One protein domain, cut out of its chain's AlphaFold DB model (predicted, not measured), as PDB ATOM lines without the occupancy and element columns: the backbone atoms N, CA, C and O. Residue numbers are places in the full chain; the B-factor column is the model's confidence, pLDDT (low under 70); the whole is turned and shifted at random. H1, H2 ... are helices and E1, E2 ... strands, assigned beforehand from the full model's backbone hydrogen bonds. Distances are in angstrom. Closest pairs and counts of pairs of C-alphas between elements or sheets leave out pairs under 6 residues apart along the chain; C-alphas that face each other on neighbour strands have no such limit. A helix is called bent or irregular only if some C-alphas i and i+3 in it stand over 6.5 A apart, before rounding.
ATOM      1  N   LYS A  10     175.512 237.398 222.076       53.38
ATOM      2  CA  LYS A  10     175.580 238.820 222.423       53.38
ATOM      3  C   LYS A  10     176.020 239.013 223.870       53.38
ATOM      4  O   LYS A  10     176.956 239.766 224.128       53.38
ATOM      5  N   LYS A  11     175.397 238.292 224.804       61.38
ATOM      6  CA  LYS A  11     175.753 238.364 226.227       61.38
ATOM      7  C   LYS A  11     177.177 237.869 226.481       61.38
ATOM      8  O   LYS A  11     177.895 238.463 227.280       61.38
ATOM      9  N   THR A  12     177.603 236.814 225.791       59.66
ATOM     10  CA  THR A  12     178.973 236.312 225.909       59.66
ATOM     11  C   THR A  12     179.987 237.302 225.348       59.66
ATOM     12  O   THR A  12     180.981 237.569 226.016       59.66
ATOM     13  N   LEU A  13     179.729 237.877 224.166       60.97
ATOM     14  CA  LEU A  13     180.578 238.907 223.560       60.97
ATOM     15  C   LEU A  13     180.704 240.128 224.481       60.97
ATOM     16  O   LEU A  13     181.817 240.587 224.722       60.97
ATOM     17  N   GLU A  14     179.604 240.587 225.084       64.25
ATOM     18  CA  GLU A  14     179.620 241.674 226.072       64.25
ATOM     19  C   GLU A  14     180.480 241.336 227.305       64.25
ATOM     20  O   GLU A  14     181.274 242.173 227.738       64.25
ATOM     21  N   ILE A  15     180.382 240.108 227.832       60.84
ATOM     22  CA  ILE A  15     181.182 239.635 228.978       60.84
ATOM     23  C   ILE A  15     182.682 239.625 228.652       60.84
ATOM     24  O   ILE A  15     183.495 240.045 229.475       60.84
ATOM     25  N   ILE A  16     183.065 239.216 227.441       57.03
ATOM     26  CA  ILE A  16     184.472 239.231 227.003       57.03
ATOM     27  C   ILE A  16     184.928 240.603 226.470       57.03
ATOM     28  O   ILE A  16     186.061 240.748 226.018       57.03
ATOM     29  N   GLY A  17     184.071 241.631 226.544       52.59
ATOM     30  CA  GLY A  17     184.396 243.009 226.168       52.59
ATOM     31  C   GLY A  17     184.288 243.342 224.676       52.59
ATOM     32  O   GLY A  17     184.760 244.404 224.272       52.59
ATOM     33  N   VAL A  18     183.652 242.490 223.872       56.56
ATOM     34  CA  VAL A  18     183.410 242.696 222.438       56.56
ATOM     35  C   VAL A  18     182.019 243.310 222.235       56.56
ATOM     36  O   VAL A  18     181.006 242.756 222.659       56.56
ATOM     37  N   LYS A  19     181.938 244.471 221.573       51.44
ATOM     38  CA  LYS A  19     180.644 245.107 221.261       51.44
ATOM     39  C   LYS A  19     179.927 244.343 220.143       51.44
ATOM     40  O   LYS A  19     180.420 244.324 219.020       51.44
ATOM     41  N   SER A  20     178.758 243.778 220.447       44.78
ATOM     42  CA  SER A  20     177.863 243.134 219.475       44.78
ATOM     43  C   SER A  20     176.829 244.131 218.944       44.78
ATOM     44  O   SER A  20     176.119 244.773 219.724       44.78
ATOM     45  N   ASN A  21     176.709 244.224 217.618       46.75
ATOM     46  CA  ASN A  21     175.494 244.724 216.979       46.75
ATOM     47  C   ASN A  21     174.613 243.509 216.638       46.75
ATOM     48  O   ASN A  21     175.092 242.401 216.446       46.75
ATOM     49  N   SER A  22     173.296 243.677 216.641       38.03
ATOM     50  CA  SER A  22     172.320 242.577 216.730       38.03
ATOM     51  C   SER A  22     172.233 241.603 215.538       38.03
ATOM     52  O   SER A  22     171.394 240.713 215.591       38.03
ATOM     53  N   ASP A  23     173.095 241.726 214.524       40.00
ATOM     54  CA  ASP A  23     173.078 240.920 213.287       40.00
ATOM     55  C   ASP A  23     174.364 240.074 213.096       40.00
ATOM     56  O   ASP A  23     174.702 239.651 211.991       40.00
ATOM     57  N   ASP A  24     175.116 239.842 214.173       44.38
ATOM     58  CA  ASP A  24     176.461 239.259 214.137       44.38
ATOM     59  C   ASP A  24     176.459 237.708 214.155       44.38
ATOM     60  O   ASP A  24     176.249 237.084 215.195       44.38
ATOM     61  N   GLU A  25     176.748 237.057 213.018       45.66
ATOM     62  CA  GLU A  25     176.934 235.593 212.927       45.66
ATOM     63  C   GLU A  25     178.279 235.148 213.531       45.66
ATOM     64  O   GLU A  25     179.301 235.057 212.840       45.66
ATOM     65  N   VAL A  26     178.285 234.853 214.833       54.97
ATOM     66  CA  VAL A  26     179.429 234.244 215.527       54.97
ATOM     67  C   VAL A  26     178.972 233.116 216.427       54.97
ATOM     68  O   VAL A  26     177.989 233.239 217.156       54.97
ATOM     69  N   PHE A  27     179.746 232.033 216.424       60.22
ATOM     70  CA  PHE A  27     179.597 230.968 217.401       60.22
ATOM     71  C   PHE A  27     180.528 231.249 218.572       60.22
ATOM     72  O   PHE A  27     181.758 231.211 218.449       60.22
ATOM     73  N   VAL A  28     179.907 231.592 219.694       70.31
ATOM     74  CA  VAL A  28     180.585 231.852 220.953       70.31
ATOM     75  C   VAL A  28     179.992 230.939 222.005       70.31
ATOM     76  O   VAL A  28     178.774 230.811 222.113       70.31
ATOM     77  N   TRP A  29     180.865 230.339 222.798       75.56
ATOM     78  CA  TRP A  29     180.484 229.532 223.943       75.56
ATOM     79  C   TRP A  29     181.000 230.216 225.199       75.56
ATOM     80  O   TRP A  29     182.175 230.575 225.249       75.56
ATOM     81  N   LEU A  30     180.142 230.368 226.207       77.12
ATOM     82  CA  LEU A  30     180.529 230.694 227.577       77.12
ATOM     83  C   LEU A  30     180.002 229.599 228.485       77.12
ATOM     84  O   LEU A  30     178.804 229.304 228.484       77.12
ATOM     85  N   TYR A  31     180.903 228.993 229.239       75.62
ATOM     86  CA  TYR A  31     180.594 227.828 230.041       75.62
ATOM     87  C   TYR A  31     181.420 227.827 231.319       75.62
ATOM     88  O   TYR A  31     182.593 228.210 231.340       75.62
ATOM     89  N   SER A  32     180.816 227.371 232.408       81.06
ATOM     90  CA  SER A  32     181.568 227.090 233.624       81.06
ATOM     91  C   SER A  32     182.406 225.816 233.436       81.06
ATOM     92  O   SER A  32     182.024 224.932 232.664       81.06
ATOM     93  N   PRO A  33     183.517 225.628 234.170       81.00
ATOM     94  CA  PRO A  33     184.286 224.381 234.107       81.00
ATOM     95  C   PRO A  33     183.466 223.111 234.407       81.00
ATOM     96  O   PRO A  33     183.830 222.028 233.956       81.00
ATOM     97  N   LEU A  34     182.348 223.233 235.134       83.31
ATOM     98  CA  LEU A  34     181.424 222.129 235.418       83.31
ATOM     99  C   LEU A  34     180.635 221.675 234.179       83.31
ATOM    100  O   LEU A  34     180.167 220.543 234.132       83.31
ATOM    101  N   GLU A  35     180.520 222.535 233.170       83.88
ATOM    102  CA  GLU A  35     179.795 222.291 231.917       83.88
ATOM    103  C   GLU A  35     180.730 221.827 230.794       83.88
ATOM    104  O   GLU A  35     180.338 221.782 229.628       83.88
ATOM    105  N   GLN A  36     181.974 221.463 231.132       86.69
ATOM    106  CA  GLN A  36     182.973 221.053 230.149       86.69
ATOM    107  C   GLN A  36     182.475 219.899 229.267       86.69
ATOM    108  O   GLN A  36     182.720 219.941 228.071       86.69
ATOM    109  N   GLY A  37     181.743 218.919 229.810       87.81
ATOM    110  CA  GLY A  37     181.181 217.815 229.016       87.81
ATOM    111  C   GLY A  37     180.268 218.304 227.887       87.81
ATOM    112  O   GLY A  37     180.548 218.052 226.719       87.81
ATOM    113  N   THR A  38     179.249 219.096 228.226       85.81
ATOM    114  CA  THR A  38     178.315 219.684 227.252       85.81
ATOM    115  C   THR A  38     179.030 220.587 226.249       85.81
ATOM    116  O   THR A  38     178.748 220.541 225.056       85.81
ATOM    117  N   PHE A  39     180.003 221.380 226.704       88.19
ATOM    118  CA  PHE A  39     180.820 222.184 225.800       88.19
ATOM    119  C   PHE A  39     181.609 221.319 224.802       88.19
ATOM    120  O   PHE A  39     181.667 221.658 223.620       88.19
ATOM    121  N   ILE A  40     182.204 220.206 225.250       92.50
ATOM    122  CA  ILE A  40     182.953 219.292 224.377       92.50
ATOM    123  C   ILE A  40     182.042 218.663 223.320       92.50
ATOM    124  O   ILE A  40     182.444 218.590 222.159       92.50
ATOM    125  N   GLU A  41     180.829 218.250 223.677       87.19
ATOM    126  CA  GLU A  41     179.843 217.722 222.723       87.19
ATOM    127  C   GLU A  41     179.507 218.762 221.638       87.19
ATOM    128  O   GLU A  41     179.614 218.488 220.436       87.19
ATOM    129  N   GLU A  42     179.196 219.993 222.055       84.75
ATOM    130  CA  GLU A  42     178.844 221.110 221.170       84.75
ATOM    131  C   GLU A  42     179.998 221.504 220.238       84.75
ATOM    132  O   GLU A  42     179.837 221.553 219.016       84.75
ATOM    133  N   ILE A  43     181.200 221.736 220.782       88.88
ATOM    134  CA  ILE A  43     182.359 222.142 219.974       88.88
ATOM    135  C   ILE A  43     182.830 221.011 219.051       88.88
ATOM    136  O   ILE A  43     183.355 221.275 217.964       88.88
ATOM    137  N   THR A  44     182.607 219.749 219.438       90.81
ATOM    138  CA  THR A  44     182.861 218.584 218.583       90.81
ATOM    139  C   THR A  44     181.876 218.546 217.425       90.81
ATOM    140  O   THR A  44     182.307 218.384 216.283       90.81
ATOM    141  N   CYS A  45     180.577 218.734 217.677       83.75
ATOM    142  CA  CYS A  45     179.557 218.825 216.631       83.75
ATOM    143  C   CYS A  45     179.834 219.985 215.671       83.75
ATOM    144  O   CYS A  45     179.861 219.777 214.456       83.75
ATOM    145  N   PHE A  46     180.125 221.169 216.213       85.44
ATOM    146  CA  PHE A  46     180.486 222.353 215.442       85.44
ATOM    147  C   PHE A  46     181.725 222.112 214.580       85.44
ATOM    148  O   PHE A  46     181.692 222.297 213.370       85.44
ATOM    149  N   SER A  47     182.819 221.625 215.169       88.00
ATOM    150  CA  SER A  47     184.023 221.297 214.399       88.00
ATOM    151  C   SER A  47     183.700 220.267 213.322       88.00
ATOM    152  O   SER A  47     184.161 220.381 212.185       88.00
ATOM    153  N   ASN A  48     182.855 219.283 213.654       86.62
ATOM    154  CA  ASN A  48     182.477 218.216 212.747       86.62
ATOM    155  C   ASN A  48     181.599 218.647 211.563       86.62
ATOM    156  O   ASN A  48     181.533 217.899 210.586       86.62
ATOM    157  N   SER A  49     180.994 219.840 211.597       84.00
ATOM    158  CA  SER A  49     180.249 220.392 210.460       84.00
ATOM    159  C   SER A  49     181.151 220.887 209.327       84.00
ATOM    160  O   SER A  49     180.658 221.166 208.237       84.00
ATOM    161  N   PHE A  50     182.460 221.005 209.571       84.94
ATOM    162  CA  PHE A  50     183.450 221.344 208.553       84.94
ATOM    163  C   PHE A  50     184.039 220.088 207.916       84.94
ATOM    164  O   PHE A  50     184.218 219.062 208.585       84.94
ATOM    165  N   ASN A  51     184.396 220.198 206.634       85.06
ATOM    166  CA  ASN A  51     184.977 219.093 205.868       85.06
ATOM    167  C   ASN A  51     186.349 218.673 206.404       85.06
ATOM    168  O   ASN A  51     186.677 217.490 206.389       85.06
ATOM    169  N   ILE A  52     187.172 219.632 206.844       86.44
ATOM    170  CA  ILE A  52     188.556 219.364 207.242       86.44
ATOM    171  C   ILE A  52     188.914 220.128 208.515       86.44
ATOM    172  O   ILE A  52     188.572 221.303 208.665       86.44
ATOM    173  N   ARG A  53     189.591 219.433 209.435       90.25
ATOM    174  CA  ARG A  53     190.065 219.927 210.734       90.25
ATOM    175  C   ARG A  53     191.579 219.847 210.701       90.25
ATOM    176  O   ARG A  53     192.154 218.763 210.810       90.25
ATOM    177  N   ASP A  54     192.205 220.990 210.506       88.12
ATOM    178  CA  ASP A  54     193.646 221.124 210.531       88.12
ATOM    179  C   ASP A  54     194.074 221.575 211.926       88.12
ATOM    180  O   ASP A  54     193.547 222.539 212.478       88.12
ATOM    181  N   ILE A  55     195.012 220.851 212.523       88.81
ATOM    182  CA  ILE A  55     195.476 221.092 213.884       88.81
ATOM    183  C   ILE A  55     196.984 221.278 213.836       88.81
ATOM    184  O   ILE A  55     197.706 220.408 213.346       88.81
ATOM    185  N   VAL A  56     197.455 222.412 214.347       87.31
ATOM    186  CA  VAL A  56     198.881 222.729 214.428       87.31
ATOM    187  C   VAL A  56     199.316 222.723 215.878       87.31
ATOM    188  O   VAL A  56     198.767 223.463 216.695       87.31
ATOM    189  N   PHE A  57     200.312 221.903 216.180       85.06
ATOM    190  CA  PHE A  57     200.907 221.780 217.500       85.06
ATOM    191  C   PHE A  57     202.275 222.454 217.504       85.06
ATOM    192  O   PHE A  57     203.126 222.100 216.691       85.06
ATOM    193  N   LEU A  58     202.503 223.371 218.443       82.81
ATOM    194  CA  LEU A  58     203.851 223.730 218.883       82.81
ATOM    195  C   LEU A  58     204.257 222.788 220.016       82.81
ATOM    196  O   LEU A  58     203.695 222.854 221.111       82.81
ATOM    197  N   GLU A  59     205.246 221.935 219.776       74.06
ATOM    198  CA  GLU A  59     205.806 221.095 220.830       74.06
ATOM    199  C   GLU A  59     206.772 221.920 221.708       74.06
ATOM    200  O   GLU A  59     207.715 222.529 221.210       74.06
ATOM    201  N   ASP A  60     206.581 221.889 223.035       62.09
ATOM    202  CA  ASP A  60     207.512 222.448 224.049       62.09
ATOM    203  C   ASP A  60     208.822 221.617 224.140       62.09
ATOM    204  O   ASP A  60     209.709 221.873 224.949       62.09
ATOM    205  N   ASP A  61     209.008 220.586 223.312       61.56
ATOM    206  CA  ASP A  61     210.239 219.798 223.334       61.56
ATOM    207  C   ASP A  61     211.392 220.509 222.614       61.56
ATOM    208  O   ASP A  61     211.289 220.958 221.477       61.56
ATOM    209  N   PHE A  62     212.535 220.555 223.297       61.19
ATOM    210  CA  PHE A  62     213.783 221.136 222.810       61.19
ATOM    211  C   PHE A  62     214.799 220.022 222.613       61.19
ATOM    212  O   PHE A  62     215.124 219.293 223.558       61.19
ATOM    213  N   TYR A  63     215.353 219.916 221.408       66.00
ATOM    214  CA  TYR A  63     216.508 219.058 221.169       66.00
ATOM    215  C   TYR A  63     217.755 219.922 220.971       66.00
ATOM    216  O   TYR A  63     217.823 220.639 219.969       66.00
ATOM    217  N   PRO A  64     218.764 219.822 221.864       63.91
ATOM    218  CA  PRO A  64     220.016 220.543 221.698       63.91
ATOM    219  C   PRO A  64     220.614 220.318 220.307       63.91
ATOM    220  O   PRO A  64     220.538 219.212 219.751       63.91
ATOM    221  N   THR A  65     221.260 221.339 219.745       63.50
ATOM    222  CA  THR A  65     221.884 221.276 218.412       63.50
ATOM    223  C   THR A  65     222.889 220.125 218.311       63.50
ATOM    224  O   THR A  65     222.997 219.488 217.266       63.50
ATOM    225  N   LEU A  66     223.536 219.788 219.432       62.41
ATOM    226  CA  LEU A  66     224.543 218.732 219.572       62.41
ATOM    227  C   LEU A  66     223.982 217.294 219.480       62.41
ATOM    228  O   LEU A  66     224.752 216.339 219.365       62.41
ATOM    229  N   VAL A  67     222.657 217.096 219.521       64.31
ATOM    230  CA  VAL A  67     222.054 215.759 219.394       64.31
ATOM    231  C   VAL A  67     222.158 215.262 217.947       64.31
ATOM    232  O   VAL A  67     221.688 215.920 217.019       64.31
ATOM    233  N   ARG A  68     222.703 214.050 217.748       64.00
ATOM    234  CA  ARG A  68     222.804 213.407 216.422       64.00
ATOM    235  C   ARG A  68     221.447 213.372 215.705       64.00
ATOM    236  O   ARG A  68     220.441 212.946 216.277       64.00
ATOM    237  N   SER A  69     221.440 213.706 214.415       64.31
ATOM    238  CA  SER A  69     220.245 213.776 213.551       64.31
ATOM    239  C   SER A  69     219.358 212.520 213.590       64.31
ATOM    240  O   SER A  69     218.133 212.621 213.577       64.31
ATOM    241  N   LYS A  70     219.955 211.327 213.705       57.47
ATOM    242  CA  LYS A  70     219.231 210.048 213.816       57.47
ATOM    243  C   LYS A  70     218.417 209.933 215.115       57.47
ATOM    244  O   LYS A  70     217.297 209.437 215.083       57.47
ATOM    245  N   ILE A  71     218.940 210.440 216.234       59.44
ATOM    246  CA  ILE A  71     218.239 210.463 217.530       59.44
ATOM    247  C   ILE A  71     217.115 211.500 217.498       59.44
ATOM    248  O   ILE A  71     216.013 211.209 217.963       59.44
ATOM    249  N   LYS A  72     217.358 212.667 216.883       59.59
ATOM    250  CA  LYS A  72     216.315 213.675 216.642       59.59
ATOM    251  C   LYS A  72     215.150 213.080 215.842       59.59
ATOM    252  O   LYS A  72     214.009 213.213 216.258       59.59
ATOM    253  N   LYS A  73     215.419 212.340 214.756       59.97
ATOM    254  CA  LYS A  73     214.375 211.661 213.957       59.97
ATOM    255  C   LYS A  73     213.560 210.638 214.759       59.97
ATOM    256  O   LYS A  73     212.340 210.635 214.641       59.97
ATOM    257  N   ILE A  74     214.203 209.802 215.579       54.38
ATOM    258  CA  ILE A  74     213.505 208.791 216.397       54.38
ATOM    259  C   ILE A  74     212.619 209.457 217.455       54.38
ATOM    260  O   ILE A  74     211.446 209.119 217.558       54.38
ATOM    261  N   LYS A  75     213.143 210.442 218.196       55.44
ATOM    262  CA  LYS A  75     212.371 211.148 219.231       55.44
ATOM    263  C   LYS A  75     211.216 211.971 218.638       55.44
ATOM    264  O   LYS A  75     210.114 211.919 219.169       55.44
ATOM    265  N   ARG A  76     211.422 212.602 217.473       56.94
ATOM    266  CA  ARG A  76     210.359 213.249 216.674       56.94
ATOM    267  C   ARG A  76     209.299 212.271 216.166       56.94
ATOM    268  O   ARG A  76     208.153 212.657 215.970       56.94
ATOM    269  N   GLY A  77     209.664 211.014 215.911       47.94
ATOM    270  CA  GLY A  77     208.725 209.964 215.510       47.94
ATOM    271  C   GLY A  77     207.702 209.634 216.597       47.94
ATOM    272  O   GLY A  77     206.593 209.224 216.271       47.94
ATOM    273  N   VAL A  78     208.049 209.870 217.867       47.50
ATOM    274  CA  VAL A  78     207.165 209.576 218.996       47.50
ATOM    275  C   VAL A  78     206.064 210.620 219.132       47.50
ATOM    276  O   VAL A  78     204.971 210.200 219.485       47.50
ATOM    277  N   GLY A  79     206.308 211.898 218.797       51.12
ATOM    278  CA  GLY A  79     205.338 213.008 218.836       51.12
ATOM    279  C   GLY A  79     204.687 213.179 220.211       51.12
ATOM    280  O   GLY A  79     203.962 212.300 220.683       51.12
ATOM    281  N   LYS A  80     204.898 214.304 220.890       55.34
ATOM    282  CA  LYS A  80     204.239 214.546 222.188       55.34
ATOM    283  C   LYS A  80     202.816 215.069 222.050       55.34
ATOM    284  O   LYS A  80     202.235 215.540 223.025       55.34
ATOM    285  N   ILE A  81     202.208 214.888 220.879       61.62
ATOM    286  CA  ILE A  81     200.758 214.812 220.762       61.62
ATOM    287  C   ILE A  81     200.301 213.718 221.741       61.62
ATOM    288  O   ILE A  81     200.363 212.525 221.434       61.62
ATOM    289  N   ASN A  82     199.861 214.112 222.941       60.88
ATOM    290  CA  ASN A  82     199.314 213.235 223.989       60.88
ATOM    291  C   ASN A  82     197.946 212.646 223.595       60.88
ATOM    292  O   ASN A  82     197.160 212.218 224.431       60.88
ATOM    293  N   THR A  83     197.697 212.595 222.293       67.06
ATOM    294  CA  THR A  83     196.532 212.071 221.609       67.06
ATOM    295  C   THR A  83     197.068 211.060 220.587       67.06
ATOM    296  O   THR A  83     197.305 211.406 219.425       67.06
ATOM    297  N   PRO A  84     197.347 209.803 220.994       71.25
ATOM    298  CA  PRO A  84     197.838 208.759 220.089       71.25
ATOM    299  C   PRO A  84     196.977 208.615 218.829       71.25
ATOM    300  O   PRO A  84     197.499 208.386 217.739       71.25
ATOM    301  N   GLU A  85     195.671 208.838 218.969       73.94
ATOM    302  CA  GLU A  85     194.698 208.814 217.879       73.94
ATOM    303  C   GLU A  85     194.946 209.858 216.791       73.94
ATOM    304  O   GLU A  85     194.595 209.628 215.636       73.94
ATOM    305  N   LEU A  86     195.564 210.989 217.135       78.12
ATOM    306  CA  LEU A  86     195.858 212.060 216.187       78.12
ATOM    307  C   LEU A  86     197.182 211.835 215.454       78.12
ATOM    308  O   LEU A  86     197.367 212.340 214.347       78.12
ATOM    309  N   LYS A  87     198.086 211.012 216.007       78.69
ATOM    310  CA  LYS A  87     199.415 210.760 215.421       78.69
ATOM    311  C   LYS A  87     199.351 210.153 214.022       78.69
ATOM    312  O   LYS A  87     200.197 210.458 213.187       78.69
ATOM    313  N   LYS A  88     198.335 209.328 213.743       80.44
ATOM    314  CA  LYS A  88     198.113 208.728 212.410       80.44
ATOM    315  C   LYS A  88     197.727 209.749 211.333       80.44
ATOM    316  O   LYS A  88     197.816 209.432 210.154       80.44
ATOM    317  N   TYR A  89     197.305 210.948 211.731       81.19
ATOM    318  CA  TYR A  89     196.873 212.015 210.828       81.19
ATOM    319  C   TYR A  89     197.935 213.111 210.637       81.19
ATOM    320  O   TYR A  89     197.650 214.129 210.003       81.19
ATOM    321  N   ILE A  90     199.152 212.934 211.171       82.12
ATOM    322  CA  ILE A  90     200.248 213.891 210.971       82.12
ATOM    323  C   ILE A  90     200.669 213.876 209.497       82.12
ATOM    324  O   ILE A  90     201.143 212.854 208.996       82.12
ATOM    325  N   LYS A  91     200.534 215.021 208.819       81.25
ATOM    326  CA  LYS A  91     200.931 215.198 207.412       81.25
ATOM    327  C   LYS A  91     202.295 215.883 207.273       81.25
ATOM    328  O   LYS A  91     203.056 215.532 206.376       81.25
ATOM    329  N   ILE A  92     202.617 216.846 208.141       82.06
ATOM    330  CA  ILE A  92     203.839 217.665 208.033       82.06
ATOM    331  C   ILE A  92     204.498 217.804 209.409       82.06
ATOM    332  O   ILE A  92     203.811 217.997 210.410       82.06
ATOM    333  N   LYS A  93     205.836 217.716 209.438       81.88
ATOM    334  CA  LYS A  93     206.666 217.989 210.620       81.88
ATOM    335  C   LYS A  93     207.737 219.018 210.290       81.88
ATOM    336  O   LYS A  93     208.673 218.719 209.545       81.88
ATOM    337  N   GLU A  94     207.653 220.185 210.900       82.56
ATOM    338  CA  GLU A  94     208.603 221.284 210.734       82.56
ATOM    339  C   GLU A  94     209.420 221.493 212.017       82.56
ATOM    340  O   GLU A  94     209.020 221.078 213.104       82.56
ATOM    341  N   GLY A  95     210.610 222.076 211.879       79.38
ATOM    342  CA  GLY A  95     211.422 222.519 213.004       79.38
ATOM    343  C   GLY A  95     211.965 223.921 212.756       79.38
ATOM    344  O   GLY A  95     212.176 224.309 211.605       79.38
ATOM    345  N   ALA A  96     212.169 224.686 213.825       79.19
ATOM    346  CA  ALA A  96     212.724 226.032 213.761       79.19
ATOM    347  C   ALA A  96     213.829 226.212 214.809       79.19
ATOM    348  O   ALA A  96     213.645 225.776 215.949       79.19
ATOM    349  N   PRO A  97     214.955 226.868 214.475       78.62
ATOM    350  CA  PRO A  97     215.989 227.176 215.455       78.62
ATOM    351  C   PRO A  97     215.419 227.965 216.637       78.62
ATOM    352  O   PRO A  97     214.714 228.956 216.449       78.62
ATOM    353  N   PHE A  98     215.745 227.538 217.853       77.62
ATOM    354  CA  PHE A  98     215.355 228.213 219.086       77.62
ATOM    355  C   PHE A  98     216.404 227.923 220.150       77.62
ATOM    356  O   PHE A  98     216.591 226.766 220.523       77.62
ATOM    357  N   PHE A  99     217.106 228.959 220.615       73.19
ATOM    358  CA  PHE A  99     218.305 228.819 221.453       73.19
ATOM    359  C   PHE A  99     219.346 227.854 220.856       73.19
ATOM    360  O   PHE A  99     219.415 227.659 219.644       73.19
ATOM    361  N   ASN A 100     220.145 227.216 221.715       74.06
ATOM    362  CA  ASN A 100     221.094 226.146 221.395       74.06
ATOM    363  C   ASN A 100     220.404 224.835 220.941       74.06
ATOM    364  O   ASN A 100     220.879 223.741 221.260       74.06
ATOM    365  N   GLY A 101     219.268 224.925 220.246       74.00
ATOM    366  CA  GLY A 101     218.458 223.805 219.787       74.00
ATOM    367  C   GLY A 101     217.353 224.232 218.818       74.00
ATOM    368  O   GLY A 101     217.520 225.152 218.019       74.00
ATOM    369  N   GLU A 102     216.247 223.497 218.833       77.06
ATOM    370  CA  GLU A 102     215.193 223.571 217.816       77.06
ATOM    371  C   GLU A 102     213.820 223.331 218.468       77.06
ATOM    372  O   GLU A 102     213.710 222.439 219.315       77.06
ATOM    373  N   LEU A 103     212.814 224.128 218.090       79.81
ATOM    374  CA  LEU A 103     211.386 223.909 218.368       79.81
ATOM    375  C   LEU A 103     210.754 223.079 217.255       79.81
ATOM    376  O   LEU A 103     211.187 223.173 216.106       79.81
ATOM    377  N   PHE A 104     209.700 222.328 217.577       80.12
ATOM    378  CA  PHE A 104     209.017 221.460 216.617       80.12
ATOM    379  C   PHE A 104     207.556 221.825 216.441       80.12
ATOM    380  O   PHE A 104     206.858 222.176 217.391       80.12
ATOM    381  N   PHE A 105     207.118 221.698 215.195       83.56
ATOM    382  CA  PHE A 105     205.761 221.962 214.773       83.56
ATOM    383  C   PHE A 105     205.225 220.724 214.067       83.56
ATOM    384  O   PHE A 105     205.800 220.280 213.068       83.56
ATOM    385  N   ASP A 106     204.112 220.199 214.560       83.12
ATOM    386  CA  ASP A 106     203.403 219.089 213.932       83.12
ATOM    387  C   ASP A 106     202.079 219.604 213.357       83.12
ATOM    388  O   ASP A 106     201.328 220.316 214.024       83.12
ATOM    389  N   TYR A 107     201.790 219.235 212.111       86.69
ATOM    390  CA  TYR A 107     200.532 219.552 211.439       86.69
ATOM    391  C   TYR A 107     199.756 218.275 211.149       86.69
ATOM    392  O   TYR A 107     200.218 217.371 210.440       86.69
ATOM    393  N   VAL A 108     198.559 218.235 211.713       87.88
ATOM    394  CA  VAL A 108     197.574 217.172 211.581       87.88
ATOM    395  C   VAL A 108     196.427 217.682 210.724       87.88
ATOM    396  O   VAL A 108     195.997 218.817 210.881       87.88
ATOM    397  N   SER A 109     195.914 216.844 209.829       88.19
ATOM    398  CA  SER A 109     194.774 217.194 208.980       88.19
ATOM    399  C   SER A 109     193.802 216.026 208.937       88.19
ATOM    400  O   SER A 109     194.155 214.931 208.491       88.19
ATOM    401  N   ILE A 110     192.594 216.260 209.445       88.62
ATOM    402  CA  ILE A 110     191.568 215.240 209.644       88.62
ATOM    403  C   ILE A 110     190.372 215.565 208.755       88.62
ATOM    404  O   ILE A 110     189.707 216.582 208.941       88.62
ATOM    405  N   GLU A 111     190.100 214.677 207.806       88.25
ATOM    406  CA  GLU A 111     188.960 214.770 206.878       88.25
ATOM    407  C   GLU A 111     187.748 213.968 207.396       88.25
ATOM    408  O   GLU A 111     186.599 214.242 207.067       88.25
ATOM    409  N   ASN A 112     187.996 212.993 208.275       87.50
ATOM    410  CA  ASN A 112     186.958 212.237 208.980       87.50
ATOM    411  C   ASN A 112     186.495 212.972 210.239       87.50
ATOM    412  O   ASN A 112     187.134 213.922 210.674       87.50
ATOM    413  N   LYS A 113     185.422 212.506 210.888       89.19
ATOM    414  CA  LYS A 113     184.969 213.056 212.177       89.19
ATOM    415  C   LYS A 113     186.045 212.946 213.264       89.19
ATOM    416  O   LYS A 113     186.692 211.905 213.390       89.19
ATOM    417  N   ILE A 114     186.197 214.006 214.056       88.88
ATOM    418  CA  ILE A 114     186.938 213.959 215.317       88.88
ATOM    419  C   ILE A 114     186.009 213.449 216.422       88.88
ATOM    420  O   ILE A 114     184.836 213.822 216.465       88.88
ATOM    421  N   GLN A 115     186.519 212.554 217.266       91.12
ATOM    422  CA  GLN A 115     185.779 212.020 218.408       91.12
ATOM    423  C   GLN A 115     185.821 213.004 219.584       91.12
ATOM    424  O   GLN A 115     186.794 213.745 219.732       91.12
ATOM    425  N   GLU A 116     184.797 212.972 220.435       91.44
ATOM    426  CA  GLU A 116     184.687 213.839 221.618       91.44
ATOM    427  C   GLU A 116     185.862 213.662 222.586       91.44
ATOM    428  O   GLU A 116     186.377 214.648 223.100       91.44
ATOM    429  N   GLU A 117     186.360 212.436 222.778       89.69
ATOM    430  CA  GLU A 117     187.543 212.176 223.611       89.69
ATOM    431  C   GLU A 117     188.782 212.907 223.074       89.69
ATOM    432  O   GLU A 117     189.471 213.621 223.807       89.69
ATOM    433  N   SER A 118     189.027 212.800 221.764       87.94
ATOM    434  CA  SER A 118     190.102 213.528 221.089       87.94
ATOM    435  C   SER A 118     189.920 215.049 221.207       87.94
ATOM    436  O   SER A 118     190.895 215.754 221.467       87.94
ATOM    437  N   MET A 119     188.693 215.565 221.062       90.19
ATOM    438  CA  MET A 119     188.404 216.997 221.224       90.19
ATOM    439  C   MET A 119     188.612 217.472 222.666       90.19
ATOM    440  O   MET A 119     189.214 218.519 222.884       90.19
ATOM    441  N   SER A 120     188.200 216.676 223.653       89.12
ATOM    442  CA  SER A 120     188.434 216.947 225.073       89.12
ATOM    443  C   SER A 120     189.922 217.121 225.366       89.12
ATOM    444  O   SER A 120     190.320 218.124 225.957       89.12
ATOM    445  N   ILE A 121     190.765 216.213 224.857       85.62
ATOM    446  CA  ILE A 121     192.225 216.295 225.004       85.62
ATOM    447  C   ILE A 121     192.785 217.559 224.334       85.62
ATOM    448  O   ILE A 121     193.688 218.189 224.886       85.62
ATOM    449  N   LEU A 122     192.265 217.947 223.165       86.38
ATOM    450  CA  LEU A 122     192.688 219.169 222.470       86.38
ATOM    451  C   LEU A 122     192.325 220.431 223.254       86.38
ATOM    452  O   LEU A 122     193.191 221.282 223.456       86.38
ATOM    453  N   CYS A 123     191.086 220.539 223.731       86.88
ATOM    454  CA  CYS A 123     190.644 221.661 224.554       86.88
ATOM    455  C   CYS A 123     191.450 221.741 225.857       86.88
ATOM    456  O   CYS A 123     191.942 222.808 226.219       86.88
ATOM    457  N   ASP A 124     191.666 220.611 226.530       83.56
ATOM    458  CA  ASP A 124     192.513 220.544 227.719       83.56
ATOM    459  C   ASP A 124     193.952 220.985 227.424       83.56
ATOM    460  O   ASP A 124     194.541 221.714 228.220       83.56
ATOM    461  N   ALA A 125     194.524 220.577 226.287       79.38
ATOM    462  CA  ALA A 125     195.857 221.001 225.870       79.38
ATOM    463  C   ALA A 125     195.917 222.516 225.612       79.38
ATOM    464  O   ALA A 125     196.853 223.170 226.084       79.38
ATOM    465  N   MET A 126     194.893 223.076 224.954       81.06
ATOM    466  CA  MET A 126     194.753 224.520 224.748       81.06
ATOM    467  C   MET A 126     194.750 225.283 226.078       81.06
ATOM    468  O   MET A 126     195.498 226.248 226.202       81.06
ATOM    469  N   TYR A 127     194.006 224.816 227.088       76.50
ATOM    470  CA  TYR A 127     193.964 225.452 228.412       76.50
ATOM    471  C   TYR A 127     195.204 225.190 229.282       76.50
ATOM    472  O   TYR A 127     195.538 226.005 230.141       76.50
ATOM    473  N   LYS A 128     195.894 224.051 229.120       68.38
ATOM    474  CA  LYS A 128     196.911 223.601 230.087       68.38
ATOM    475  C   LYS A 128     198.355 223.872 229.697       68.38
ATOM    476  O   LYS A 128     199.153 223.944 230.633       68.38
ATOM    477  N   LYS A 129     198.742 223.949 228.409       58.84
ATOM    478  CA  LYS A 129     200.147 224.172 227.976       58.84
ATOM    479  C   LYS A 129     200.335 224.182 226.440       58.84
ATOM    480  O   LYS A 129     200.356 223.125 225.825       58.84
ATOM    481  N   THR A 130     200.665 225.367 225.907       63.44
ATOM    482  CA  THR A 130     201.286 225.690 224.589       63.44
ATOM    483  C   THR A 130     200.540 225.346 223.286       63.44
ATOM    484  O   THR A 130     199.899 224.317 223.148       63.44
ATOM    485  N   SER A 131     200.670 226.288 222.338       72.81
ATOM    486  CA  SER A 131     200.011 226.466 221.030       72.81
ATOM    487  C   SER A 131     199.438 225.215 220.359       72.81
ATOM    488  O   SER A 131     200.083 224.590 219.516       72.81
ATOM    489  N   VAL A 132     198.181 224.907 220.659       82.69
ATOM    490  CA  VAL A 132     197.335 224.137 219.747       82.69
ATOM    491  C   VAL A 132     196.497 225.145 218.971       82.69
ATOM    492  O   VAL A 132     195.777 225.946 219.564       82.69
ATOM    493  N   ASN A 133     196.629 225.137 217.650       84.56
ATOM    494  CA  ASN A 133     195.785 225.920 216.753       84.56
ATOM    495  C   ASN A 133     194.844 224.961 216.039       84.56
ATOM    496  O   ASN A 133     195.318 224.045 215.370       84.56
ATOM    497  N   ILE A 134     193.536 225.184 216.157       87.62
ATOM    498  CA  ILE A 134     192.525 224.425 215.419       87.62
ATOM    499  C   ILE A 134     191.963 225.316 214.315       87.62
ATOM    500  O   ILE A 134     191.491 226.428 214.563       87.62
ATOM    501  N   LEU A 135     192.044 224.804 213.095       86.44
ATOM    502  CA  LEU A 135     191.608 225.423 211.856       86.44
ATOM    503  C   LEU A 135     190.556 224.517 211.206       86.44
ATOM    504  O   LEU A 135     190.793 223.334 210.980       86.44
ATOM    505  N   LEU A 136     189.392 225.062 210.889       86.06
ATOM    506  CA  LEU A 136     188.255 224.341 210.328       86.06
ATOM    507  C   LEU A 136     187.979 224.876 208.921       86.06
ATOM    508  O   LEU A 136     187.829 226.080 208.748       86.06
ATOM    509  N   ARG A 137     187.912 224.029 207.893       82.19
ATOM    510  CA  ARG A 137     187.734 224.491 206.504       82.19
ATOM    511  C   ARG A 137     186.780 223.620 205.702       82.19
ATOM    512  O   ARG A 137     186.692 222.413 205.913       82.19
ATOM    513  N   ASN A 138     186.105 224.248 204.739       76.12
ATOM    514  CA  ASN A 138     185.181 223.583 203.814       76.12
ATOM    515  C   ASN A 138     185.787 223.331 202.418       76.12
ATOM    516  O   ASN A 138     185.228 222.545 201.657       76.12
ATOM    517  N   GLY A 139     186.928 223.951 202.087       68.38
ATOM    518  CA  GLY A 139     187.595 223.835 200.783       68.38
ATOM    519  C   GLY A 139     188.855 222.957 200.776       68.38
ATOM    520  O   GLY A 139     189.503 222.757 201.805       68.38
ATOM    521  N   CYS A 140     189.224 222.467 199.587       54.19
ATOM    522  CA  CYS A 140     190.334 221.531 199.354       54.19
ATOM    523  C   CYS A 140     191.687 222.178 199.017       54.19
ATOM    524  O   CYS A 140     192.629 221.448 198.711       54.19
ATOM    525  N   SER A 141     191.830 223.507 199.044       55.47
ATOM    526  CA  SER A 141     193.157 224.106 198.875       55.47
ATOM    527  C   SER A 141     194.042 223.641 200.030       55.47
ATOM    528  O   SER A 141     193.785 223.944 201.194       55.47
ATOM    529  N   ASN A 142     195.062 222.839 199.716       54.72
ATOM    530  CA  ASN A 142     196.081 222.482 200.691       54.72
ATOM    531  C   ASN A 142     196.631 223.778 201.279       54.72
ATOM    532  O   ASN A 142     197.027 224.675 200.527       54.72
ATOM    533  N   ILE A 143     196.676 223.867 202.606       59.97
ATOM    534  CA  ILE A 143     197.448 224.906 203.272       59.97
ATOM    535  C   ILE A 143     198.909 224.605 202.934       59.97
ATOM    536  O   ILE A 143     199.573 223.825 203.603       59.97
ATOM    537  N   ASN A 144     199.413 225.195 201.849       61.94
ATOM    538  CA  ASN A 144     200.822 225.097 201.462       61.94
ATOM    539  C   ASN A 144     201.685 226.083 202.274       61.94
ATOM    540  O   ASN A 144     202.722 226.556 201.820       61.94
ATOM    541  N   THR A 145     201.192 226.455 203.455       69.62
ATOM    542  CA  THR A 145     201.820 227.369 204.405       69.62
ATOM    543  C   THR A 145     202.490 226.525 205.476       69.62
ATOM    544  O   THR A 145     201.913 225.539 205.938       69.62
ATOM    545  N   SER A 146     203.713 226.888 205.852       80.44
ATOM    546  CA  SER A 146     204.447 226.146 206.873       80.44
ATOM    547  C   SER A 146     203.669 226.165 208.206       80.44
ATOM    548  O   SER A 146     203.092 227.200 208.559       80.44
ATOM    549  N   PRO A 147     203.615 225.041 208.952       83.25
ATOM    550  CA  PRO A 147     203.058 224.992 210.305       83.25
ATOM    551  C   PRO A 147     203.543 226.134 211.204       83.25
ATOM    552  O   PRO A 147     202.747 226.742 211.918       83.25
ATOM    553  N   LYS A 148     204.832 226.476 211.122       85.00
ATOM    554  CA  LYS A 148     205.412 227.613 211.836       85.00
ATOM    555  C   LYS A 148     204.746 228.928 211.435       85.00
ATOM    556  O   LYS A 148     204.312 229.666 212.315       85.00
ATOM    557  N   SER A 149     204.606 229.201 210.137       81.81
ATOM    558  CA  SER A 149     203.942 230.417 209.663       81.81
ATOM    559  C   SER A 149     202.490 230.505 210.132       81.81
ATOM    560  O   SER A 149     202.041 231.598 210.441       81.81
ATOM    561  N   ILE A 150     201.760 229.390 210.256       79.94
ATOM    562  CA  ILE A 150     200.390 229.395 210.805       79.94
ATOM    563  C   ILE A 150     200.375 229.886 212.262       79.94
ATOM    564  O   ILE A 150     199.482 230.644 212.638       79.94
ATOM    565  N   ILE A 151     201.352 229.460 213.069       80.94
ATOM    566  CA  ILE A 151     201.463 229.853 214.480       80.94
ATOM    567  C   ILE A 151     202.008 231.281 214.633       80.94
ATOM    568  O   ILE A 151     201.527 232.024 215.485       80.94
ATOM    569  N   GLU A 152     202.990 231.689 213.827       79.75
ATOM    570  CA  GLU A 152     203.508 233.068 213.828       79.75
ATOM    571  C   GLU A 152     202.422 234.059 213.403       79.75
ATOM    572  O   GLU A 152     202.211 235.088 214.043       79.75
ATOM    573  N   ASN A 153     201.654 233.684 212.383       71.00
ATOM    574  CA  ASN A 153     200.569 234.471 211.825       71.00
ATOM    575  C   ASN A 153     199.210 234.078 212.422       71.00
ATOM    576  O   ASN A 153     198.184 234.031 211.734       71.00
ATOM    577  N   TYR A 154     199.174 233.821 213.730       66.44
ATOM    578  CA  TYR A 154     197.952 233.425 214.434       66.44
ATOM    579  C   TYR A 154     196.845 234.514 214.427       66.44
ATOM    580  O   TYR A 154     195.704 234.222 214.799       66.44
ATOM    581  N   PHE A 155     197.128 235.717 213.905       55.47
ATOM    582  CA  PHE A 155     196.140 236.759 213.576       55.47
ATOM    583  C   PHE A 155     196.185 237.278 212.126       55.47
ATOM    584  O   PHE A 155     195.361 238.124 211.773       55.47
ATOM    585  N   ASP A 156     197.096 236.799 211.271       57.22
ATOM    586  CA  ASP A 156     197.070 237.173 209.852       57.22
ATOM    587  C   ASP A 156     196.044 236.298 209.124       57.22
ATOM    588  O   ASP A 156     196.249 235.108 208.870       57.22
ATOM    589  N   ASN A 157     194.903 236.907 208.821       52.44
ATOM    590  CA  ASN A 157     193.762 236.253 208.189       52.44
ATOM    591  C   ASN A 157     193.831 236.297 206.653       52.44
ATOM    592  O   ASN A 157     192.836 236.021 205.986       52.44
ATOM    593  N   SER A 158     194.994 236.632 206.078       50.72
ATOM    594  CA  SER A 158     195.247 236.482 204.637       50.72
ATOM    595  C   SER A 158     195.310 235.014 204.189       50.72
ATOM    596  O   SER A 158     195.246 234.723 202.992       50.72
ATOM    597  N   ILE A 159     195.396 234.076 205.139       49.25
ATOM    598  CA  ILE A 159     195.556 232.645 204.887       49.25
ATOM    599  C   ILE A 159     194.178 231.953 204.845       49.25
ATOM    600  O   ILE A 159     193.689 231.481 205.865       49.25
ATOM    601  N   CYS A 160     193.610 231.847 203.635       51.06
ATOM    602  CA  CYS A 160     192.531 230.927 203.209       51.06
ATOM    603  C   CYS A 160     191.166 231.002 203.930       51.06
ATOM    604  O   CYS A 160     191.058 231.512 205.031       51.06
ATOM    605  N   ASP A 161     190.120 230.446 203.300       59.12
ATOM    606  CA  ASP A 161     188.747 230.282 203.824       59.12
ATOM    607  C   ASP A 161     188.687 229.253 204.976       59.12
ATOM    608  O   ASP A 161     188.374 228.072 204.788       59.12
ATOM    609  N   VAL A 162     189.045 229.693 206.175       71.94
ATOM    610  CA  VAL A 162     189.296 228.878 207.363       71.94
ATOM    611  C   VAL A 162     188.607 229.522 208.568       71.94
ATOM    612  O   VAL A 162     188.655 230.725 208.779       71.94
ATOM    613  N   CYS A 163     187.971 228.722 209.406       78.19
ATOM    614  CA  CYS A 163     187.491 229.134 210.713       78.19
ATOM    615  C   CYS A 163     188.520 228.740 211.781       78.19
ATOM    616  O   CYS A 163     188.907 227.577 211.867       78.19
ATOM    617  N   ARG A 164     189.002 229.697 212.577       81.12
ATOM    618  CA  ARG A 164     189.982 229.469 213.649       81.12
ATOM    619  C   ARG A 164     189.287 229.475 215.006       81.12
ATOM    620  O   ARG A 164     188.471 230.355 215.272       81.12
ATOM    621  N   LEU A 165     189.635 228.514 215.860       82.62
ATOM    622  CA  LEU A 165     189.132 228.445 217.232       82.62
ATOM    623  C   LEU A 165     190.083 229.144 218.207       82.62
ATOM    624  O   LEU A 165     191.284 228.868 218.226       82.62
ATOM    625  N   PHE A 166     189.512 229.997 219.052       81.00
ATOM    626  CA  PHE A 166     190.157 230.622 220.201       81.00
ATOM    627  C   PHE A 166     189.449 230.187 221.478       81.00
ATOM    628  O   PHE A 166     188.242 229.954 221.469       81.00
ATOM    629  N   MET A 167     190.187 230.090 222.577       84.75
ATOM    630  CA  MET A 167     189.642 229.728 223.887       84.75
ATOM    631  C   MET A 167     190.219 230.630 224.970       84.75
ATOM    632  O   MET A 167     191.288 231.202 224.783       84.75
ATOM    633  N   GLY A 168     189.560 230.743 226.115       82.62
ATOM    634  CA  GLY A 168     190.084 231.548 227.207       82.62
ATOM    635  C   GLY A 168     189.309 231.414 228.504       82.62
ATOM    636  O   GLY A 168     188.326 230.683 228.599       82.62
ATOM    637  N   GLU A 169     189.796 232.124 229.513       83.31
ATOM    638  CA  GLU A 169     189.204 232.196 230.845       83.31
ATOM    639  C   GLU A 169     188.940 233.662 231.192       83.31
ATOM    640  O   GLU A 169     189.789 234.537 231.002       83.31
ATOM    641  N   THR A 170     187.734 233.940 231.674       79.75
ATOM    642  CA  THR A 170     187.324 235.254 232.183       79.75
ATOM    643  C   THR A 170     187.950 235.521 233.557       79.75
ATOM    644  O   THR A 170     188.545 234.632 234.173       79.75
ATOM    645  N   ILE A 171     187.825 236.751 234.060       75.50
ATOM    646  CA  ILE A 171     188.243 237.101 235.433       75.50
ATOM    647  C   ILE A 171     187.440 236.335 236.491       75.50
ATOM    648  O   ILE A 171     187.995 235.953 237.519       75.50
ATOM    649  N   ASP A 172     186.174 236.036 236.206       77.56
ATOM    650  CA  ASP A 172     185.284 235.321 237.123       77.56
ATOM    651  C   ASP A 172     185.474 233.791 237.085       77.56
ATOM    652  O   ASP A 172     184.791 233.055 237.799       77.56
ATOM    653  N   GLY A 173     186.416 233.296 236.271       76.50
ATOM    654  CA  GLY A 173     186.750 231.873 236.156       76.50
ATOM    655  C   GLY A 173     185.850 231.069 235.212       76.50
ATOM    656  O   GLY A 173     186.041 229.859 235.079       76.50
ATOM    657  N   ASP A 174     184.898 231.715 234.533       81.56
ATOM    658  CA  ASP A 174     184.152 231.096 233.434       81.56
ATOM    659  C   ASP A 174     185.057 230.962 232.199       81.56
ATOM    660  O   ASP A 174     185.898 231.826 231.927       81.56
ATOM    661  N   ARG A 175     184.879 229.878 231.442       85.62
ATOM    662  CA  ARG A 175     185.614 229.581 230.211       85.62
ATOM    663  C   ARG A 175     184.826 230.006 228.991       85.62
ATOM    664  O   ARG A 175     183.600 229.937 228.982       85.62
ATOM    665  N   PHE A 176     185.533 230.387 227.938       81.12
ATOM    666  CA  PHE A 176     184.909 230.717 226.669       81.12
ATOM    667  C   PHE A 176     185.645 230.109 225.480       81.12
ATOM    668  O   PHE A 176     186.846 229.846 225.535       81.12
ATOM    669  N   ALA A 177     184.914 229.924 224.386       82.19
ATOM    670  CA  ALA A 177     185.472 229.616 223.077       82.19
ATOM    671  C   ALA A 177     184.843 230.513 222.008       82.19
ATOM    672  O   ALA A 177     183.672 230.880 222.107       82.19
ATOM    673  N   ILE A 178     185.623 230.862 220.989       77.38
ATOM    674  CA  ILE A 178     185.217 231.733 219.885       77.38
ATOM    675  C   ILE A 178     185.673 231.089 218.584       77.38
ATOM    676  O   ILE A 178     186.856 230.791 218.415       77.38
ATOM    677  N   ALA A 179     184.742 230.905 217.655       75.38
ATOM    678  CA  ALA A 179     185.039 230.484 216.295       75.38
ATOM    679  C   ALA A 179     185.028 231.700 215.356       75.38
ATOM    680  O   ALA A 179     184.000 232.357 215.198       75.38
ATOM    681  N   VAL A 180     186.166 232.002 214.729       71.25
ATOM    682  CA  VAL A 180     186.335 233.178 213.861       71.25
ATOM    683  C   VAL A 180     186.536 232.735 212.417       71.25
ATOM    684  O   VAL A 180     187.528 232.084 212.103       71.25
ATOM    685  N   ASN A 181     185.609 233.101 211.531       62.66
ATOM    686  CA  ASN A 181     185.666 232.783 210.102       62.66
ATOM    687  C   ASN A 181     186.495 233.824 209.320       62.66
ATOM    688  O   ASN A 181     186.291 235.027 209.480       62.66
ATOM    689  N   THR A 182     187.403 233.382 208.446       54.94
ATOM    690  CA  THR A 182     188.257 234.261 207.624       54.94
ATOM    691  C   THR A 182     187.659 234.627 206.254       54.94
ATOM    692  O   THR A 182     188.163 235.548 205.598       54.94
ATOM    693  N   VAL A 183     186.562 233.990 205.810       49.25
ATOM    694  CA  VAL A 183     185.933 234.266 204.498       49.25
ATOM    695  C   VAL A 183     185.487 235.731 204.394       49.25
ATOM    696  O   VAL A 183     185.047 236.345 205.365       49.25
ATOM    697  N   LYS A 184     185.595 236.320 203.196       42.19
ATOM    698  CA  LYS A 184     185.112 237.656 202.768       42.19
ATOM    699  C   LYS A 184     183.584 237.881 202.885       42.19
ATOM    700  O   LYS A 184     183.036 238.667 202.124       42.19
ATOM    701  N   ASN A 185     182.896 237.237 203.825       38.09
ATOM    702  CA  ASN A 185     181.539 237.637 204.183       38.09
ATOM    703  C   ASN A 185     181.581 238.725 205.256       38.09
ATOM    704  O   ASN A 185     182.434 238.709 206.144       38.09
ATOM    705  N   ASN A 186     180.656 239.675 205.126       37.06
ATOM    706  CA  ASN A 186     180.471 240.866 205.954       37.06
ATOM    707  C   ASN A 186     180.018 240.544 207.394       37.06
ATOM    708  O   ASN A 186     179.156 241.243 207.919       37.06
ATOM    709  N   SER A 187     180.540 239.501 208.049       36.88
ATOM    710  CA  SER A 187     180.274 239.345 209.479       36.88
ATOM    711  C   SER A 187     181.028 240.459 210.206       36.88
ATOM    712  O   SER A 187     182.246 240.575 210.114       36.88
ATOM    713  N   ILE A 188     180.313 241.359 210.876       37.53
ATOM    714  CA  ILE A 188     180.903 242.572 211.461       37.53
ATOM    715  C   ILE A 188     181.840 242.223 212.627       37.53
ATOM    716  O   ILE A 188     182.728 243.006 212.944       37.53
ATOM    717  N   VAL A 189     181.770 241.004 213.178       40.34
ATOM    718  CA  VAL A 189     182.767 240.491 214.134       40.34
ATOM    719  C   VAL A 189     184.100 240.154 213.474       40.34
ATOM    720  O   VAL A 189     185.134 240.280 214.127       40.34
ATOM    721  N   LYS A 190     184.122 239.847 212.170       40.28
ATOM    722  CA  LYS A 190     185.360 239.872 211.386       40.28
ATOM    723  C   LYS A 190     186.026 241.229 211.552       40.28
ATOM    724  O   LYS A 190     187.181 241.293 211.921       40.28
ATOM    725  N   ASP A 191     185.292 242.320 211.395       35.94
ATOM    726  CA  ASP A 191     185.865 243.650 211.554       35.94
ATOM    727  C   ASP A 191     186.097 244.020 213.025       35.94
ATOM    728  O   ASP A 191     187.125 244.602 213.322       35.94
ATOM    729  N   GLY A 192     185.199 243.675 213.948       40.38
ATOM    730  CA  GLY A 192     185.276 244.018 215.369       40.38
ATOM    731  C   GLY A 192     186.347 243.232 216.117       40.38
ATOM    732  O   GLY A 192     187.265 243.835 216.648       40.38
ATOM    733  N   PHE A 193     186.293 241.896 216.106       44.31
ATOM    734  CA  PHE A 193     187.280 241.043 216.775       44.31
ATOM    735  C   PHE A 193     188.642 241.076 216.071       44.31
ATOM    736  O   PHE A 193     189.647 241.003 216.763       44.31
ATOM    737  N   ILE A 194     188.725 241.242 214.739       41.03
ATOM    738  CA  ILE A 194     190.030 241.402 214.060       41.03
ATOM    739  C   ILE A 194     190.588 242.821 214.266       41.03
ATOM    740  O   ILE A 194     191.757 242.920 214.628       41.03
ATOM    741  N   LYS A 195     189.799 243.912 214.139       42.44
ATOM    742  CA  LYS A 195     190.257 245.282 214.512       42.44
ATOM    743  C   LYS A 195     190.625 245.380 215.973       42.44
ATOM    744  O   LYS A 195     191.552 246.107 216.302       42.44
ATOM    745  N   GLU A 196     189.931 244.651 216.837       44.12
ATOM    746  CA  GLU A 196     190.308 244.577 218.230       44.12
ATOM    747  C   GLU A 196     191.566 243.709 218.395       44.12
ATOM    748  O   GLU A 196     192.538 244.186 218.956       44.12
ATOM    749  N   CYS A 197     191.691 242.531 217.787       41.34
ATOM    750  CA  CYS A 197     192.921 241.725 217.856       41.34
ATOM    751  C   CYS A 197     194.170 242.376 217.219       41.34
ATOM    752  O   CYS A 197     195.296 241.955 217.511       41.34
ATOM    753  N   HIS A 198     194.014 243.430 216.414       45.97
ATOM    754  CA  HIS A 198     195.081 244.391 216.140       45.97
ATOM    755  C   HIS A 198     195.355 245.212 217.407       45.97
ATOM    756  O   HIS A 198     194.529 246.026 217.776       45.97
ATOM    757  N   SER A 199     196.497 244.966 218.064       45.19
ATOM    758  CA  SER A 199     197.032 245.588 219.301       45.19
ATOM    759  C   SER A 199     196.042 246.202 220.318       45.19
ATOM    760  O   SER A 199     195.987 245.720 221.440       45.19
ATOM    761  N   GLU A 200     195.264 247.225 219.963       41.62
ATOM    762  CA  GLU A 200     194.411 248.021 220.856       41.62
ATOM    763  C   GLU A 200     193.155 247.328 221.407       41.62
ATOM    764  O   GLU A 200     192.709 247.674 222.502       41.62
ATOM    765  N   GLY A 201     192.533 246.378 220.706       42.47
ATOM    766  CA  GLY A 201     191.351 245.687 221.242       42.47
ATOM    767  C   GLY A 201     191.609 244.277 221.782       42.47
ATOM    768  O   GLY A 201     190.832 243.795 222.597       42.47
ATOM    769  N   PHE A 202     192.755 243.670 221.476       49.44
ATOM    770  CA  PHE A 202     193.274 242.508 222.175       49.44
ATOM    771  C   PHE A 202     193.539 242.913 223.618       49.44
ATOM    772  O   PHE A 202     193.180 242.181 224.528       49.44
ATOM    773  N   ASP A 203     194.047 244.131 223.832       44.94
ATOM    774  CA  ASP A 203     194.195 244.729 225.157       44.94
ATOM    775  C   ASP A 203     192.848 244.915 225.880       44.94
ATOM    776  O   ASP A 203     192.807 244.856 227.106       44.94
ATOM    777  N   LYS A 204     191.725 245.108 225.168       51.91
ATOM    778  CA  LYS A 204     190.386 245.144 225.787       51.91
ATOM    779  C   LYS A 204     189.886 243.757 226.176       51.91
ATOM    780  O   LYS A 204     189.343 243.614 227.265       51.91
ATOM    781  N   ILE A 205     190.102 242.752 225.329       55.59
ATOM    782  CA  ILE A 205     189.746 241.362 225.649       55.59
ATOM    783  C   ILE A 205     190.622 240.873 226.814       55.59
ATOM    784  O   ILE A 205     190.102 240.351 227.793       55.59
ATOM    785  N   ILE A 206     191.932 241.155 226.797       56.69
ATOM    786  CA  ILE A 206     192.843 240.897 227.926       56.69
ATOM    787  C   ILE A 206     192.361 241.598 229.202       56.69
ATOM    788  O   ILE A 206     192.470 241.028 230.280       56.69
ATOM    789  N   LYS A 207     191.810 242.817 229.129       59.31
ATOM    790  CA  LYS A 207     191.315 243.513 230.332       59.31
ATOM    791  C   LYS A 207     190.182 242.778 231.047       59.31
ATOM    792  O   LYS A 207     190.038 242.986 232.247       59.31
ATOM    793  N   ASN A 208     189.421 241.937 230.345       62.78
ATOM    794  CA  ASN A 208     188.294 241.182 230.901       62.78
ATOM    795  C   ASN A 208     188.563 239.667 230.985       62.78
ATOM    796  O   ASN A 208     187.710 238.898 231.437       62.78
ATOM    797  N   CYS A 209     189.747 239.218 230.567       69.44
ATOM    798  CA  CYS A 209     190.125 237.811 230.527       69.44
ATOM    799  C   CYS A 209     191.436 237.586 231.276       69.44
ATOM    800  O   CYS A 209     192.391 238.343 231.150       69.44
ATOM    801  N   THR A 210     191.509 236.500 232.036       68.69
ATOM    802  CA  THR A 210     192.756 236.088 232.690       68.69
ATOM    803  C   THR A 210     193.698 235.426 231.693       68.69
ATOM    804  O   THR A 210     194.906 235.645 231.749       68.69
ATOM    805  N   HIS A 211     193.149 234.658 230.745       74.00
ATOM    806  CA  HIS A 211     193.928 233.919 229.755       74.00
ATOM    807  C   HIS A 211     193.208 233.827 228.407       74.00
ATOM    808  O   HIS A 211     191.985 233.711 228.352       74.00
ATOM    809  N   ILE A 212     193.985 233.833 227.317       75.56
ATOM    810  CA  ILE A 212     193.519 233.610 225.941       75.56
ATOM    811  C   ILE A 212     194.488 232.654 225.240       75.56
ATOM    812  O   ILE A 212     195.708 232.789 225.364       75.56
ATOM    813  N   TYR A 213     193.940 231.714 224.477       76.88
ATOM    814  CA  TYR A 213     194.646 230.655 223.775       76.88
ATOM    815  C   TYR A 213     194.201 230.555 222.303       76.88
ATOM    816  O   TYR A 213     193.015 230.727 222.010       76.88
ATOM    817  N   PRO A 214     195.122 230.216 221.382       73.75
ATOM    818  CA  PRO A 214     196.563 230.098 221.612       73.75
ATOM    819  C   PRO A 214     197.203 231.467 221.918       73.75
ATOM    820  O   PRO A 214     196.758 232.504 221.433       73.75
ATOM    821  N   LEU A 215     198.250 231.477 222.751       72.00
ATOM    822  CA  LEU A 215     198.991 232.702 223.094       72.00
ATOM    823  C   LEU A 215     199.708 233.287 221.861       72.00
ATOM    824  O   LEU A 215     200.039 232.551 220.937       72.00
ATOM    825  N   LYS A 216     200.062 234.578 221.894       74.31
ATOM    826  CA  LYS A 216     201.028 235.187 220.955       74.31
ATOM    827  C   LYS A 216     202.278 234.328 220.816       74.31
ATOM    828  O   LYS A 216     202.832 233.956 221.848       74.31
ATOM    829  N   PHE A 217     202.759 234.073 219.597       78.19
ATOM    830  CA  PHE A 217     203.969 233.265 219.401       78.19
ATOM    831  C   PHE A 217     205.150 233.794 220.230       78.19
ATOM    832  O   PHE A 217     205.742 233.031 220.981       78.19
ATOM    833  N   ASP A 218     205.400 235.106 220.248       78.44
ATOM    834  CA  ASP A 218     206.458 235.702 221.082       78.44
ATOM    835  C   ASP A 218     206.257 235.483 222.591       78.44
ATOM    836  O   ASP A 218     207.219 235.254 223.330       78.44
ATOM    837  N   ASN A 219     205.008 235.493 223.063       76.75
ATOM    838  CA  ASN A 219     204.684 235.204 224.462       76.75
ATOM    839  C   ASN A 219     204.867 233.715 224.771       76.75
ATOM    840  O   ASN A 219     205.355 233.368 225.844       76.75
ATOM    841  N   GLN A 220     204.520 232.834 223.829       77.81
ATOM    842  CA  GLN A 220     204.799 231.403 223.931       77.81
ATOM    843  C   GLN A 220     206.300 231.170 224.013       77.81
ATOM    844  O   GLN A 220     206.749 230.487 224.926       77.81
ATOM    845  N   LEU A 221     207.080 231.789 223.121       80.19
ATOM    846  CA  LEU A 221     208.533 231.723 223.158       80.19
ATOM    847  C   LEU A 221     209.050 232.194 224.513       80.19
ATOM    848  O   LEU A 221     209.766 231.441 225.159       80.19
ATOM    849  N   SER A 222     208.645 233.378 224.979       80.12
ATOM    850  CA  SER A 222     209.061 233.946 226.273       80.12
ATOM    851  C   SER A 222     208.748 233.016 227.446       80.12
ATOM    852  O   SER A 222     209.590 232.787 228.312       80.12
ATOM    853  N   PHE A 223     207.567 232.404 227.443       76.88
ATOM    854  CA  PHE A 223     207.184 231.421 228.447       76.88
ATOM    855  C   PHE A 223     208.059 230.161 228.396       76.88
ATOM    856  O   PHE A 223     208.534 229.697 229.434       76.88
ATOM    857  N   LEU A 224     208.338 229.649 227.192       77.62
ATOM    858  CA  LEU A 224     209.261 228.535 226.969       77.62
ATOM    859  C   LEU A 224     210.683 228.870 227.448       77.62
ATOM    860  O   LEU A 224     211.335 227.989 228.004       77.62
ATOM    861  N   LYS A 225     211.145 230.122 227.283       77.19
ATOM    862  CA  LYS A 225     212.432 230.613 227.820       77.19
ATOM    863  C   LYS A 225     212.436 230.586 229.350       77.19
ATOM    864  O   LYS A 225     213.251 229.897 229.952       77.19
ATOM    865  N   SER A 226     211.447 231.237 229.967       77.81
ATOM    866  CA  SER A 226     211.373 231.410 231.426       77.81
ATOM    867  C   SER A 226     211.322 230.086 232.197       77.81
ATOM    868  O   SER A 226     212.012 229.914 233.200       77.81
ATOM    869  N   ARG A 227     210.576 229.088 231.699       70.94
ATOM    870  CA  ARG A 227     210.526 227.737 232.290       70.94
ATOM    871  C   ARG A 227     211.873 227.026 232.315       70.94
ATOM    872  O   ARG A 227     212.038 226.066 233.064       70.94
ATOM    873  N   ARG A 228     212.802 227.451 231.463       68.75
ATOM    874  CA  ARG A 228     214.124 226.846 231.313       68.75
ATOM    875  C   ARG A 228     215.188 227.560 232.143       68.75
ATOM    876  O   ARG A 228     216.313 227.075 232.175       68.75
TER     877      ARG A 228
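AT A GLANCE: This is residues 10 to 228 of the 230 residues of an uncharacterized protein of Enterobacteriaceae bacterium BIT-l23 (UniProt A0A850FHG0). What shape do these atoms make? A long, twisted sheet runs through the domain, with H2, H5 and H3 on one face and H1, H6 and H8 on the opposite face. E5 joins one end, made of E2, E4 and E3, to the other, made of E6, E7, E1 and E8. What is it built of? The printed part has 219 residues, with named elements in the order H1 E1 H2 E2 H3 H4 E3 E4 H5 E5 H6 E6 E7 H7 H8 E8 H9; the class is mixed, and the branched sheet's neighbour pairs are antiparallel. How large is it? It is compact, with a radius of gyration of the C-alphas of 17.5 A, yet elongated, spanning 58 by 37 by 36 A.

IN THESE COORDINATES: Where are the strands? E1 is residues 27 to 31, E2 52 to 64, E3 90 to 98, E4 101 to 110, E5 132 to 137, E6 162 to 170, E7 175 to 181 and E8 209 to 213. E2, 34.6 A long, begins at C-alpha 52 (188.556, 219.364, 207.242) and bends by 53 degrees at residue 60. Where are the helices? H1 is residues 10 to 15, H2 33 to 48, H3 69 to 78, H4 84 to 87, H5 116 to 128, H6 147 to 152, H7 188 to 197, H8 202 to 208 and H9 217 to 226, ending at C-alpha 226 (211.373, 231.410, 231.426). H2, 22.3 A long, is irregular: C-alphas 34 and 37 are 7.7 A apart.

HOW THE PARTS SIT: Which N and O atoms are within hydrogen-bond range? Among them are N 94 and O 105 in the hairpin E3 and E4, 2.9 A, N 57 and O 106 between E2 and E4, 2.9 A, N 54 and O 135 between E2 and E5, 2.8 A, and N 136 and O 163 between E5 and E6, 2.7 A. E6 has E5 and E8 on one side, with N 213 and O 167 at 2.7 A, and E7 on the other, with N 164 and O 180 at 2.8 A; N 29 and O 177 of E1 and E7 are 2.9 A apart. How do the helices sit? H5 runs along E5, at 8 degrees on the local plane, and its residues 116 to 120 touch residues 40 to 44 of H2, closest at the C-alphas of Thr 44 and Glu 116, 5.9 A. H9 is on the sheet at a height of 9.5 A, H4 only grazes it, and H7 only grazes it and touches H8 only at the corner, closest at the C-alphas of Glu 196 and Phe 202, 5.4 A. Are the helix backbones complete? Every O i to N i+4 pair is within range in H1, H3, H5, H6, H7 and H9, but 10 of 12 in H2 and 2 of 3 in H8; H4 is too short for one.

THE WHOLE: How far does it reach? The C-alphas farthest apart, those of Ser 22 and Arg 68, are 58.3 A apart; the printed part has no cut, and H1 to E1 is the long link. Where is confidence low? The mean pLDDT of the printed part is 70.2, and 91 residues are under 70, among them 10 to 27, 60 to 83 and 181 to 210.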